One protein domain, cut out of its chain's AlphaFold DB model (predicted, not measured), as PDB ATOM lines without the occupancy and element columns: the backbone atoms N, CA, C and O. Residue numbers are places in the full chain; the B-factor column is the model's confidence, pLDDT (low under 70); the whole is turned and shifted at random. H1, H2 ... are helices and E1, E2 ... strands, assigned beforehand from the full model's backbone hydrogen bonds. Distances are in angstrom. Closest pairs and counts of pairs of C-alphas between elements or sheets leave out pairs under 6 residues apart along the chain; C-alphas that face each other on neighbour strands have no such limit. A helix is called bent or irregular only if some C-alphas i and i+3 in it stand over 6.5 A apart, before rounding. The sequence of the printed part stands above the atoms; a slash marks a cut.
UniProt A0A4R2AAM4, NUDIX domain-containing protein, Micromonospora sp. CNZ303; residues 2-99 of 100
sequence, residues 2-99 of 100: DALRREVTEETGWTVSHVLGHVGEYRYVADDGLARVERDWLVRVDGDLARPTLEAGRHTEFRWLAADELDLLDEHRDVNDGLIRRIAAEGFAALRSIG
ATOM      1  N   ASP A   2      33.061  80.634 101.715       92.44
ATOM      2  CA  ASP A   2      34.473  80.878 101.384       92.44
ATOM      3  C   ASP A   2      35.350  81.130 102.614       92.44
ATOM      4  O   ASP A   2      36.472  80.644 102.655       92.44
ATOM      5  N   ALA A   3      34.814  81.802 103.641       93.88
ATOM      6  CA  ALA A   3      35.505  81.986 104.919       93.88
ATOM      7  C   ALA A   3      35.875  80.644 105.577       93.88
ATOM      8  O   ALA A   3      37.052  80.399 105.788       93.88
ATOM      9  N   LEU A   4      34.902  79.738 105.760       95.56
ATOM     10  CA  LEU A   4      35.129  78.393 106.310       95.56
ATOM     11  C   LEU A   4      36.197  77.615 105.527       95.56
ATOM     12  O   LEU A   4      37.070  76.982 106.105       95.56
ATOM     13  N   ARG A   5      36.130  77.649 104.191       97.56
ATOM     14  CA  ARG A   5      37.094  76.937 103.336       97.56
ATOM     15  C   ARG A   5      38.506  77.500 103.485       97.56
ATOM     16  O   ARG A   5      39.460  76.727 103.523       97.56
ATOM     17  N   ARG A   6      38.622  78.828 103.551       97.12
ATOM     18  CA  ARG A   6      39.891  79.522 103.764       97.12
ATOM     19  C   ARG A   6      40.462  79.194 105.140       97.12
ATOM     20  O   ARG A   6      41.601  78.765 105.192       97.12
ATOM     21  N   GLU A   7      39.667  79.319 106.199       96.00
ATOM     22  CA  GLU A   7      40.102  79.062 107.580       96.00
ATOM     23  C   GLU A   7      40.590  77.624 107.760       96.00
ATOM     24  O   GLU A   7      41.714  77.425 108.199       96.00
ATOM     25  N   VAL A   8      39.842  76.619 107.284       96.88
ATOM     26  CA  VAL A   8      40.312  75.219 107.323       96.88
ATOM     27  C   VAL A   8      41.655  75.060 106.603       96.88
ATOM     28  O   VAL A   8      42.539  74.361 107.097       96.88
ATOM     29  N   THR A   9      41.839  75.723 105.459       97.12
ATOM     30  CA  THR A   9      43.104  75.656 104.711       97.12
ATOM     31  C   THR A   9      44.244  76.352 105.458       97.12
ATOM     32  O   THR A   9      45.346  75.817 105.503       97.12
ATOM     33  N   GLU A  10      44.001  77.524 106.042       96.00
ATOM     34  CA  GLU A  10      45.003  78.304 106.779       96.00
ATOM     35  C   GLU A  10      45.424  77.605 108.081       96.00
ATOM     36  O   GLU A  10      46.615  77.545 108.380       96.00
ATOM     37  N   GLU A  11      44.471  77.019 108.807       96.00
ATOM     38  CA  GLU A  11      44.696  76.430 110.133       96.00
ATOM     39  C   GLU A  11      45.206  74.989 110.091       96.00
ATOM     40  O   GLU A  11      45.872  74.552 111.030       96.00
ATOM     41  N   THR A  12      44.897  74.241 109.025       96.75
ATOM     42  CA  THR A  12      45.217  72.803 108.939       96.75
ATOM     43  C   THR A  12      45.972  72.397 107.676       96.75
ATOM     44  O   THR A  12      46.528  71.299 107.613       96.75
ATOM     45  N   GLY A  13      45.984  73.235 106.637       96.88
ATOM     46  CA  GLY A  13      46.469  72.875 105.301       96.88
ATOM     47  C   GLY A  13      45.547  71.927 104.520       96.88
ATOM     48  O   GLY A  13      45.859  71.590 103.377       96.88
ATOM     49  N   TRP A  14      44.426  71.481 105.092       98.12
ATOM     50  CA  TRP A  14      43.460  70.623 104.407       98.12
ATOM     51  C   TRP A  14      42.470  71.429 103.573       98.12
ATOM     52  O   TRP A  14      42.197  72.597 103.832       98.12
ATOM     53  N   THR A  15      41.883  70.786 102.567       98.25
ATOM     54  CA  THR A  15      40.864  71.412 101.719       98.25
ATOM     55  C   THR A  15      39.496  70.827 102.025       98.25
ATOM     56  O   THR A  15      39.305  69.618 101.950       98.25
ATOM     57  N   VAL A  16      38.504  71.670 102.319       98.38
ATOM     58  CA  VAL A  16      37.113  71.213 102.473       98.38
ATOM     59  C   VAL A  16      36.608  70.639 101.148       98.38
ATOM     60  O   VAL A  16      36.475  71.369 100.165       98.38
ATOM     61  N   SER A  17      36.236  69.362 101.124       97.75
ATOM     62  CA  SER A  17      35.596  68.743  99.962       97.75
ATOM     63  C   SER A  17      34.078  68.877 100.029       97.75
ATOM     64  O   SER A  17      33.448  69.249  99.040       97.75
ATOM     65  N   HIS A  18      33.483  68.684 101.209       97.25
ATOM     66  CA  HIS A  18      32.035  68.786 101.407       97.25
ATOM     67  C   HIS A  18      31.699  69.482 102.719       97.25
ATOM     68  O   HIS A  18      32.336  69.240 103.739       97.25
ATOM     69  N   VAL A  19      30.642  70.291 102.707       96.81
ATOM     70  CA  VAL A  19      29.975  70.718 103.939       96.81
ATOM     71  C   VAL A  19      28.792  69.785 104.147       96.81
ATOM     72  O   VAL A  19      27.925  69.696 103.280       96.81
ATOM     73  N   LEU A  20      28.788  69.069 105.265       96.25
ATOM     74  CA  LEU A  20      27.810  68.028 105.574       96.25
ATOM     75  C   LEU A  20      26.606  68.576 106.348       96.25
ATOM     76  O   LEU A  20      25.499  68.074 106.178       96.25
ATOM     77  N   GLY A  21      26.793  69.620 107.158       94.44
ATOM     78  CA  GLY A  21      25.689  70.242 107.884       94.44
ATOM     79  C   GLY A  21      26.130  71.286 108.900       94.44
ATOM     80  O   GLY A  21      27.313  71.416 109.206       94.44
ATOM     81  N   HIS A  22      25.151  72.032 109.404       94.31
ATOM     82  CA  HIS A  22      25.319  72.956 110.522       94.31
ATOM     83  C   HIS A  22      25.300  72.175 111.840       94.31
ATOM     84  O   HIS A  22      24.441  71.312 112.020       94.31
ATOM     85  N   VAL A  23      26.228  72.486 112.741       95.44
ATOM     86  CA  VAL A  23      26.351  71.842 114.056       95.44
ATOM     87  C   VAL A  23      25.692  72.707 115.122       95.44
ATOM     88  O   VAL A  23      24.761  72.257 115.784       95.44
ATOM     89  N   GLY A  24      26.098  73.971 115.213       91.44
ATOM     90  CA  GLY A  24      25.666  74.871 116.273       91.44
ATOM     91  C   GLY A  24      25.973  76.326 115.946       91.44
ATOM     92  O   GLY A  24      26.687  76.637 114.996       91.44
ATOM     93  N   GLU A  25      25.382  77.226 116.726       93.00
ATOM     94  CA  GLU A  25      25.766  78.633 116.727       93.00
ATOM     95  C   GLU A  25      26.026  79.101 118.155       93.00
ATOM     96  O   GLU A  25      25.297  78.754 119.089       93.00
ATOM     97  N   TYR A  26      27.039  79.942 118.316       88.75
ATOM     98  CA  TYR A  26      27.388  80.546 119.590       88.75
ATOM     99  C   TYR A  26      27.481  82.062 119.442       88.75
ATOM    100  O   TYR A  26      27.983  82.589 118.450       88.75
ATOM    101  N   ARG A  27      26.944  82.790 120.424       91.06
ATOM    102  CA  ARG A  27      26.981  84.255 120.450       91.06
ATOM    103  C   ARG A  27      27.928  84.710 121.539       91.06
ATOM    104  O   ARG A  27      27.793  84.283 122.681       91.06
ATOM    105  N   TYR A  28      28.817  85.626 121.190       89.25
ATOM    106  CA  TYR A  28      29.763  86.214 122.127       89.25
ATOM    107  C   TYR A  28      29.967  87.694 121.830       89.25
ATOM    108  O   TYR A  28      29.623  88.189 120.756       89.25
ATOM    109  N   VAL A  29      30.516  88.409 122.802       92.31
ATOM    110  CA  VAL A  29      31.008  89.773 122.623       92.31
ATOM    111  C   VAL A  29      32.522  89.660 122.536       92.31
ATOM    112  O   VAL A  29      33.128  89.129 123.462       92.31
ATOM    113  N   ALA A  30      33.122  90.078 121.421       89.56
ATOM    114  CA  ALA A  30      34.582  90.037 121.312       89.56
ATOM    115  C   ALA A  30      35.226  91.228 122.033       89.56
ATOM    116  O   ALA A  30      34.534  92.116 122.533       89.56
ATOM    117  N   ASP A  31      36.555  91.273 122.023       90.19
ATOM    118  CA  ASP A  31      37.351  92.280 122.737       90.19
ATOM    119  C   ASP A  31      37.064  93.731 122.315       90.19
ATOM    120  O   ASP A  31      37.303  94.667 123.074       90.19
ATOM    121  N   ASP A  32      36.510  93.937 121.119       94.38
ATOM    122  CA  ASP A  32      36.070  95.246 120.626       94.38
ATOM    123  C   ASP A  32      34.669  95.663 121.117       94.38
ATOM    124  O   ASP A  32      34.148  96.702 120.710       94.38
ATOM    125  N   GLY A  33      34.041  94.864 121.981       95.19
ATOM    126  CA  GLY A  33      32.704  95.108 122.518       95.19
ATOM    127  C   GLY A  33      31.567  94.802 121.541       95.19
ATOM    128  O   GLY A  33      30.402  95.024 121.880       95.19
ATOM    129  N   LEU A  34      31.858  94.288 120.340       96.31
ATOM    130  CA  LEU A  34      30.837  93.969 119.346       96.31
ATOM    131  C   LEU A  34      30.329  92.534 119.502       96.31
ATOM    132  O   LEU A  34      31.102  91.573 119.571       96.31
ATOM    133  N   ALA A  35      29.002  92.399 119.484       95.56
ATOM    134  CA  ALA A  35      28.334  91.109 119.447       95.56
ATOM    135  C   ALA A  35      28.600  90.397 118.112       95.56
ATOM    136  O   ALA A  35      28.383  90.956 117.033       95.56
ATOM    137  N   ARG A  36      29.033  89.142 118.195       94.00
ATOM    138  CA  ARG A  36      29.301  88.252 117.068       94.00
ATOM    139  C   ARG A  36      28.496  86.968 117.196       94.00
ATOM    140  O   ARG A  36      28.048  86.589 118.279       94.00
ATOM    141  N   VAL A  37      28.307  86.321 116.051       92.31
ATOM    142  CA  VAL A  37      27.706  84.993 115.945       92.31
ATOM    143  C   VAL A  37      28.704  84.095 115.237       92.31
ATOM    144  O   VAL A  37      29.020  84.328 114.067       92.31
ATOM    145  N   GLU A  38      29.167  83.083 115.950       91.81
ATOM    146  CA  GLU A  38      29.947  81.976 115.423       91.81
ATOM    147  C   GLU A  38      29.005  80.858 114.976       91.81
ATOM    148  O   GLU A  38      27.931  80.676 115.555       91.81
ATOM    149  N   ARG A  39      29.373  80.158 113.902       93.94
ATOM    150  CA  ARG A  39      28.594  79.055 113.330       93.94
ATOM    151  C   ARG A  39      29.509  77.882 113.048       93.94
ATOM    152  O   ARG A  39      30.415  78.009 112.223       93.94
ATOM    153  N   ASP A  40      29.176  76.748 113.636       94.81
ATOM    154  CA  ASP A  40      29.926  75.509 113.536       94.81
ATOM    155  C   ASP A  40      29.389  74.634 112.406       94.81
ATOM    156  O   ASP A  40      28.175  74.495 112.203       94.81
ATOM    157  N   TRP A  41      30.304  74.012 111.666       96.12
ATOM    158  CA  TRP A  41      29.978  73.192 110.503       96.12
ATOM    159  C   TRP A  41      30.675  71.844 110.568       96.12
ATOM    160  O   TRP A  41      31.876  71.755 110.808       96.12
ATOM    161  N   LEU A  42      29.928  70.792 110.247       97.25
ATOM    162  CA  LEU A  42      30.487  69.476 109.993       97.25
ATOM    163  C   LEU A  42      30.948  69.428 108.536       97.25
ATOM    164  O   LEU A  42      30.157  69.663 107.616       97.25
ATOM    165  N   VAL A  43      32.220  69.114 108.314       97.38
ATOM    166  CA  VAL A  43      32.830  69.093 106.981       97.38
ATOM    167  C   VAL A  43      33.553  67.778 106.716       97.38
ATOM    168  O   VAL A  43      34.039  67.117 107.628       97.38
ATOM    169  N   ARG A  44      33.654  67.416 105.437       97.12
ATOM    170  CA  ARG A  44      34.644  66.461 104.936       97.12
ATOM    171  C   ARG A  44      35.794  67.249 104.327       97.12
ATOM    172  O   ARG A  44      35.554  68.218 103.602       97.12
ATOM    173  N   VAL A  45      37.017  66.810 104.592       98.12
ATOM    174  CA  VAL A  45      38.240  67.428 104.078       98.12
ATOM    175  C   VAL A  45      39.084  66.410 103.315       98.12
ATOM    176  O   VAL A  45      39.010  65.214 103.595       98.12
ATOM    177  N   ASP A  46      39.886  66.906 102.379       98.19
ATOM    178  CA  ASP A  46      40.907  66.158 101.654       98.19
ATOM    179  C   ASP A  46      42.304  66.643 102.092       98.19
ATOM    180  O   ASP A  46      42.514  67.842 102.312       98.19
ATOM    181  N   GLY A  47      43.265  65.720 102.208       96.44
ATOM    182  CA  GLY A  47      44.643  65.997 102.629       96.44
ATOM    183  C   GLY A  47      45.285  64.829 103.386       96.44
ATOM    184  O   GLY A  47      44.686  63.764 103.527       96.44
ATOM    185  N   ASP A  48      46.510  65.026 103.884       96.25
ATOM    186  CA  ASP A  48      47.142  64.087 104.821       96.25
ATOM    187  C   ASP A  48      46.608  64.344 106.239       96.25
ATOM    188  O   ASP A  48      47.051  65.258 106.939       96.25
ATOM    189  N   LEU A  49      45.634  63.532 106.657       95.81
ATOM    190  CA  LEU A  49      44.978  63.649 107.964       95.81
ATOM    191  C   LEU A  49      45.902  63.317 109.147       95.81
ATOM    192  O   LEU A  49      45.557  63.600 110.295       95.81
ATOM    193  N   ALA A  50      47.067  62.719 108.891       95.75
ATOM    194  CA  ALA A  50      48.068  62.441 109.913       95.75
ATOM    195  C   ALA A  50      49.103  63.571 110.049       95.75
ATOM    196  O   ALA A  50      49.920  63.532 110.969       95.75
ATOM    197  N   ARG A  51      49.113  64.553 109.136       94.12
ATOM    198  CA  ARG A  51      50.137  65.609 109.076       94.12
ATOM    199  C   ARG A  51      49.538  66.966 108.672       94.12
ATOM    200  O   ARG A  51      49.847  67.458 107.583       94.12
ATOM    201  N   PRO A  52      48.699  67.590 109.520       95.69
ATOM    202  CA  PRO A  52      48.216  68.939 109.257       95.69
ATOM    203  C   PRO A  52      49.370  69.948 109.245       95.69
ATOM    204  O   PRO A  52      50.370  69.798 109.952       95.69
ATOM    205  N   THR A  53      49.207  71.008 108.457       95.25
ATOM    206  CA  THR A  53      50.028  72.219 108.554       95.25
ATOM    207  C   THR A  53      49.329  73.185 109.500       95.25
ATOM    208  O   THR A  53      48.390  73.857 109.093       95.25
ATOM    209  N   LEU A  54      49.760  73.213 110.761       95.38
ATOM    210  CA  LEU A  54      49.155  74.065 111.785       95.38
ATOM    211  C   LEU A  54      49.547  75.538 111.599       95.38
ATOM    212  O   LEU A  54      50.730  75.836 111.404       95.38
ATOM    213  N   GLU A  55      48.577  76.455 111.695       93.25
ATOM    214  CA  GLU A  55      48.852  77.898 111.627       93.25
ATOM    215  C   GLU A  55      49.810  78.321 112.751       93.25
ATOM    216  O   GLU A  55      49.535  78.180 113.951       93.25
ATOM    217  N   ALA A  56      50.952  78.880 112.346       89.56
ATOM    218  CA  ALA A  56      51.996  79.301 113.262       89.56
ATOM    219  C   ALA A  56      51.493  80.393 114.219       89.56
ATOM    220  O   ALA A  56      50.968  81.421 113.801       89.56
ATOM    221  N   GLY A  57      51.709  80.182 115.519       90.44
ATOM    222  CA  GLY A  57      51.316  81.132 116.561       90.44
ATOM    223  C   GLY A  57      49.855  81.031 117.009       90.44
ATOM    224  O   GLY A  57      49.495  81.730 117.953       90.44
ATOM    225  N   ARG A  58      49.042  80.151 116.402       87.81
ATOM    226  CA  ARG A  58      47.667  79.863 116.856       87.81
ATOM    227  C   ARG A  58      47.488  78.464 117.420       87.81
ATOM    228  O   ARG A  58      46.832  78.304 118.445       87.81
ATOM    229  N   HIS A  59      48.099  77.471 116.782       88.44
ATOM    230  CA  HIS A  59      47.995  76.076 117.193       88.44
ATOM    231  C   HIS A  59      49.383  75.483 117.404       88.44
ATOM    232  O   HIS A  59      50.296  75.688 116.604       88.44
ATOM    233  N   THR A  60      49.546  74.745 118.497       89.50
ATOM    234  CA  THR A  60      50.813  74.090 118.843       89.50
ATOM    235  C   THR A  60      50.781  72.597 118.557       89.50
ATOM    236  O   THR A  60      51.807  72.023 118.203       89.50
ATOM    237  N   GLU A  61      49.615  71.967 118.706       91.12
ATOM    238  CA  GLU A  61      49.435  70.519 118.624       91.12
ATOM    239  C   GLU A  61      48.056  70.177 118.050       91.12
ATOM    240  O   GLU A  61      47.152  71.012 118.021       91.12
ATOM    241  N   PHE A  62      47.894  68.932 117.600       92.62
ATOM    242  CA  PHE A  62      46.616  68.389 117.153       92.62
ATOM    243  C   PHE A  62      46.458  66.949 117.642       92.62
ATOM    244  O   PHE A  62      47.441  66.226 117.822       92.62
ATOM    245  N   ARG A  63      45.211  66.507 117.806       93.19
ATOM    246  CA  ARG A  63      44.878  65.091 117.969       93.19
ATOM    247  C   ARG A  63      43.514  64.795 117.372       93.19
ATOM    248  O   ARG A  63      42.643  65.660 117.346       93.19
ATOM    249  N   TRP A  64      43.327  63.554 116.949       95.12
ATOM    250  CA  TRP A  64      41.999  63.025 116.666       95.12
ATOM    251  C   TRP A  64      41.347  62.561 117.968       95.12
ATOM    252  O   TRP A  64      42.036  62.056 118.854       95.12
ATOM    253  N   LEU A  65      40.034  62.752 118.070       94.81
ATOM    254  CA  LEU A  65      39.215  62.269 119.178       94.81
ATOM    255  C   LEU A  65      38.155  61.323 118.630       94.81
ATOM    256  O   LEU A  65      37.460  61.664 117.670       94.81
ATOM    257  N   ALA A  66      38.003  60.169 119.260       95.25
ATOM    258  CA  ALA A  66      36.807  59.355 119.151       95.25
ATOM    259  C   ALA A  66      35.675  59.930 120.023       95.25
ATOM    260  O   ALA A  66      35.879  60.779 120.896       95.25
ATOM    261  N   ALA A  67      34.446  59.475 119.773       94.38
ATOM    262  CA  ALA A  67      33.261  59.973 120.474       94.38
ATOM    263  C   ALA A  67      33.282  59.688 121.989       94.38
ATOM    264  O   ALA A  67      32.649  60.412 122.755       94.38
ATOM    265  N   ASP A  68      33.993  58.645 122.413       95.62
ATOM    266  CA  ASP A  68      34.209  58.248 123.806       95.62
ATOM    267  C   ASP A  68      35.441  58.913 124.449       95.62
ATOM    268  O   ASP A  68      35.700  58.702 125.628       95.62
ATOM    269  N   GLU A  69      36.168  59.759 123.714       95.88
ATOM    270  CA  GLU A  69      37.346  60.487 124.206       95.88
ATOM    271  C   GLU A  69      37.065  61.971 124.509       95.88
ATOM    272  O   GLU A  69      37.980  62.724 124.849       95.88
ATOM    273  N   LEU A  70      35.809  62.428 124.394       94.00
ATOM    274  CA  LEU A  70      35.444  63.844 124.570       94.00
ATOM    275  C   LEU A  70      35.716  64.390 125.977       94.00
ATOM    276  O   LEU A  70      35.793  65.604 126.165       94.00
ATOM    277  N   ASP A  71      35.864  63.510 126.956       92.44
ATOM    278  CA  ASP A  71      36.164  63.823 128.353       92.44
ATOM    279  C   ASP A  71      37.516  64.534 128.488       92.44
ATOM    280  O   ASP A  71      37.696  65.377 129.361       92.44
ATOM    281  N   LEU A  72      38.445  64.259 127.569       91.94
ATOM    282  CA  LEU A  72      39.776  64.869 127.532       91.94
ATOM    283  C   LEU A  72      39.714  66.374 127.224       91.94
ATOM    284  O   LEU A  72      40.618  67.120 127.578       91.94
ATOM    285  N   LEU A  73      38.619  66.854 126.625       90.69
ATOM    286  CA  LEU A  73      38.392  68.286 126.411       90.69
ATOM    287  C   LEU A  73      37.988  69.031 127.696       90.69
ATOM    288  O   LEU A  73      37.933  70.261 127.688       90.69
ATOM    289  N   ASP A  74      37.710  68.328 128.801       87.94
ATOM    290  CA  ASP A  74      37.443  68.969 130.092       87.94
ATOM    291  C   ASP A  74      38.718  69.466 130.793       87.94
ATOM    292  O   ASP A  74      38.611  70.318 131.674       87.94
ATOM    293  N   GLU A  75      39.911  69.003 130.395       81.50
ATOM    294  CA  GLU A  75      41.200  69.398 131.000       81.50
ATOM    295  C   GLU A  75      41.438  70.919 130.958       81.50
ATOM    296  O   GLU A  75      42.099  71.480 131.831       81.50
ATOM    297  N   HIS A  76      40.827  71.601 129.984       72.75
ATOM    298  CA  HIS A  76      40.870  73.054 129.817       72.75
ATOM    299  C   HIS A  76      39.475  73.689 129.797       72.75
ATOM    300  O   HIS A  76      39.263  74.716 129.145       72.75
ATOM    301  N   ARG A  77      38.508  73.099 130.517       77.69
ATOM    302  CA  ARG A  77      37.115  73.577 130.552       77.69
ATOM    303  C   ARG A  77      37.008  75.070 130.870       77.69
ATOM    304  O   ARG A  77      36.195  75.744 130.242       77.69
ATOM    305  N   ASP A  78      37.831  75.574 131.784       76.44
ATOM    306  CA  ASP A  78      37.772  76.963 132.253       76.44
ATOM    307  C   ASP A  78      38.161  77.994 131.178       76.44
ATOM    308  O   ASP A  78      37.779  79.155 131.282       76.44
ATOM    309  N   VAL A  79      38.895  77.590 130.131       73.56
ATOM    310  CA  VAL A  79      39.385  78.511 129.088       73.56
ATOM    311  C   VAL A  79      38.251  78.985 128.177       73.56
ATOM    312  O   VAL A  79      38.216  80.152 127.806       73.56
ATOM    313  N   ASN A  80      37.309  78.096 127.848       73.31
ATOM    314  CA  ASN A  80      36.209  78.372 126.915       73.31
ATOM    315  C   ASN A  80      34.831  77.984 127.485       73.31
ATOM    316  O   ASN A  80      33.910  77.710 126.720       73.31
ATOM    317  N   ASP A  81      34.698  77.869 128.811       83.56
ATOM    318  CA  ASP A  81      33.477  77.406 129.500       83.56
ATOM    319  C   ASP A  81      32.888  76.111 128.889       83.56
ATOM    320  O   ASP A  81      31.690  75.956 128.633       83.56
ATOM    321  N   GLY A  82      33.780  75.176 128.543       87.44
ATOM    322  CA  GLY A  82      33.431  73.900 127.914       87.44
ATOM    323  C   GLY A  82      32.862  73.984 126.487       87.44
ATOM    324  O   GLY A  82      32.353  72.975 125.993       87.44
ATOM    325  N   LEU A  83      32.943  75.134 125.804       87.75
ATOM    326  CA  LEU A  83      32.423  75.329 124.444       87.75
ATOM    327  C   LEU A  83      32.957  74.284 123.455       87.75
ATOM    328  O   LEU A  83      32.169  73.652 122.759       87.75
ATOM    329  N   ILE A  84      34.270  74.034 123.447       89.56
ATOM    330  CA  ILE A  84      34.895  73.084 122.510       89.56
ATOM    331  C   ILE A  84      34.346  71.663 122.694       89.56
ATOM    332  O   ILE A  84      34.027  70.988 121.715       89.56
ATOM    333  N   ARG A  85      34.148  71.217 123.944       92.56
ATOM    334  CA  ARG A  85      33.524  69.916 124.225       92.56
ATOM    335  C   ARG A  85      32.092  69.851 123.699       92.56
ATOM    336  O   ARG A  85      31.693  68.825 123.149       92.56
ATOM    337  N   ARG A  86      31.322  70.928 123.872       92.12
ATOM    338  CA  ARG A  86      29.939  71.021 123.383       92.12
ATOM    339  C   ARG A  86      29.888  70.901 121.861       92.12
ATOM    340  O   ARG A  86      29.167  70.039 121.370       92.12
ATOM    341  N   ILE A  87      30.706  71.678 121.147       93.62
ATOM    342  CA  ILE A  87      30.793  71.645 119.678       93.62
ATOM    343  C   ILE A  87      31.161  70.237 119.194       93.62
ATOM    344  O   ILE A  87      30.518  69.704 118.293       93.62
ATOM    345  N   ALA A  88      32.145  69.586 119.824       94.75
ATOM    346  CA  ALA A  88      32.539  68.227 119.460       94.75
ATOM    347  C   ALA A  88      31.402  67.206 119.682       94.75
ATOM    348  O   ALA A  88      31.132  66.371 118.815       94.75
ATOM    349  N   ALA A  89      30.688  67.293 120.811       95.31
ATOM    350  CA  ALA A  89      29.547  66.426 121.107       95.31
ATOM    351  C   ALA A  89      28.392  66.617 120.107       95.31
ATOM    352  O   ALA A  89      27.815  65.634 119.625       95.31
ATOM    353  N   GLU A  90      28.076  67.867 119.765       95.81
ATOM    354  CA  GLU A  90      27.077  68.219 118.751       95.81
ATOM    355  C   GLU A  90      27.509  67.748 117.357       95.81
ATOM    356  O   GLU A  90      26.695  67.191 116.621       95.81
ATOM    357  N   GLY A  91      28.796  67.856 117.018       96.38
ATOM    358  CA  GLY A  91      29.363  67.352 115.767       96.38
ATOM    359  C   GLY A  91      29.178  65.842 115.605       96.38
ATOM    360  O   GLY A  91      28.704  65.385 114.563       96.38
ATOM    361  N   PHE A  92      29.453  65.056 116.649       96.38
ATOM    362  CA  PHE A  92      29.185  63.613 116.636       96.38
ATOM    363  C   PHE A  92      27.689  63.285 116.557       96.38
ATOM    364  O   PHE A  92      27.305  62.302 115.919       96.38
ATOM    365  N   ALA A  93      26.825  64.079 117.193       94.94
ATOM    366  CA  ALA A  93      25.378  63.914 117.066       94.94
ATOM    367  C   ALA A  93      24.898  64.203 115.636       94.94
ATOM    368  O   ALA A  93      24.115  63.421 115.088       94.94
ATOM    369  N   ALA A  94      25.413  65.264 115.013       95.19
ATOM    370  CA  ALA A  94      25.144  65.608 113.625       95.19
ATOM    371  C   ALA A  94      25.615  64.498 112.674       95.19
ATOM    372  O   ALA A  94      24.840  64.069 111.821       95.19
ATOM    373  N   LEU A  95      26.826  63.963 112.873       94.88
ATOM    374  CA  LEU A  95      27.375  62.858 112.080       94.88
ATOM    375  C   LEU A  95      26.463  61.617 112.118       94.88
ATOM    376  O   LEU A  95      26.045  61.121 111.071       94.88
ATOM    377  N   ARG A  96      26.028  61.203 113.318       94.50
ATOM    378  CA  ARG A  96      25.071  60.094 113.480       94.50
ATOM    379  C   ARG A  96      23.741  60.357 112.776       94.50
ATOM    380  O   ARG A  96      23.150  59.435 112.220       94.50
ATOM    381  N   SER A  97      23.257  61.600 112.793       93.12
ATOM    382  CA  SER A  97      21.973  61.961 112.175       93.12
ATOM    383  C   SER A  97      21.972  61.829 110.648       93.12
ATOM    384  O   SER A  97      20.922  61.577 110.060       93.12
ATOM    385  N   ILE A  98      23.143  61.950 110.014       92.81
ATOM    386  CA  ILE A  98      23.314  61.826 108.559       92.81
ATOM    387  C   ILE A  98      23.786  60.428 108.124       92.81
ATOM    388  O   ILE A  98      24.021  60.208 106.937       92.81
ATOM    389  N   GLY A  99      23.888  59.479 109.063       87.69
ATOM    390  CA  GLY A  99      24.218  58.079 108.785       87.69
ATOM    391  C   GLY A  99      25.688  57.825 108.443       87.69
ATOM    392  O   GLY A  99      25.973  56.877 107.708       87.69
TER     393      GLY A  99
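This is residues 2 to 99 of the 100 residues of the protein "NUDIX domain-containing protein" of Micromonospora sp. CNZ303 (UniProt A0A4R2AAM4). A bent antiparallel ribbon of two strands, E1 and E2, has H3 packed on it and H1 at one end; H2 folds back on H3. The printed part has 98 residues, is of mixed class, and holds H1, E1, E2, H2, H3 in order. It is compact, radius of gyration of the C-alphas 14.3 A, spanning 37 by 29 by 25 A.

Start at the hairpin of E1, residues 15 to 29, and E2, residues 35 to 46; N 23 and O 40 are within hydrogen-bond range, 2.8 A. H3, residues 83 to 97, comes closest to E1 at C-alphas 91 and 23, 5.7 A. H2, residues 70 to 79, and H3 form a helical hairpin, closest at C-alphas 73 and 85, 5.6 A. H2 has 0 of 6 O i to N i+4 pairs within range, but 5 of 7 O i to N i+3.

Find H1, residues 2 to 12, from C-alpha 2 (34.473, 80.878, 101.384); H3 ends at C-alpha 97 (21.973, 61.961, 112.175).

The printed part has no cut; E2 to H2 is a long link.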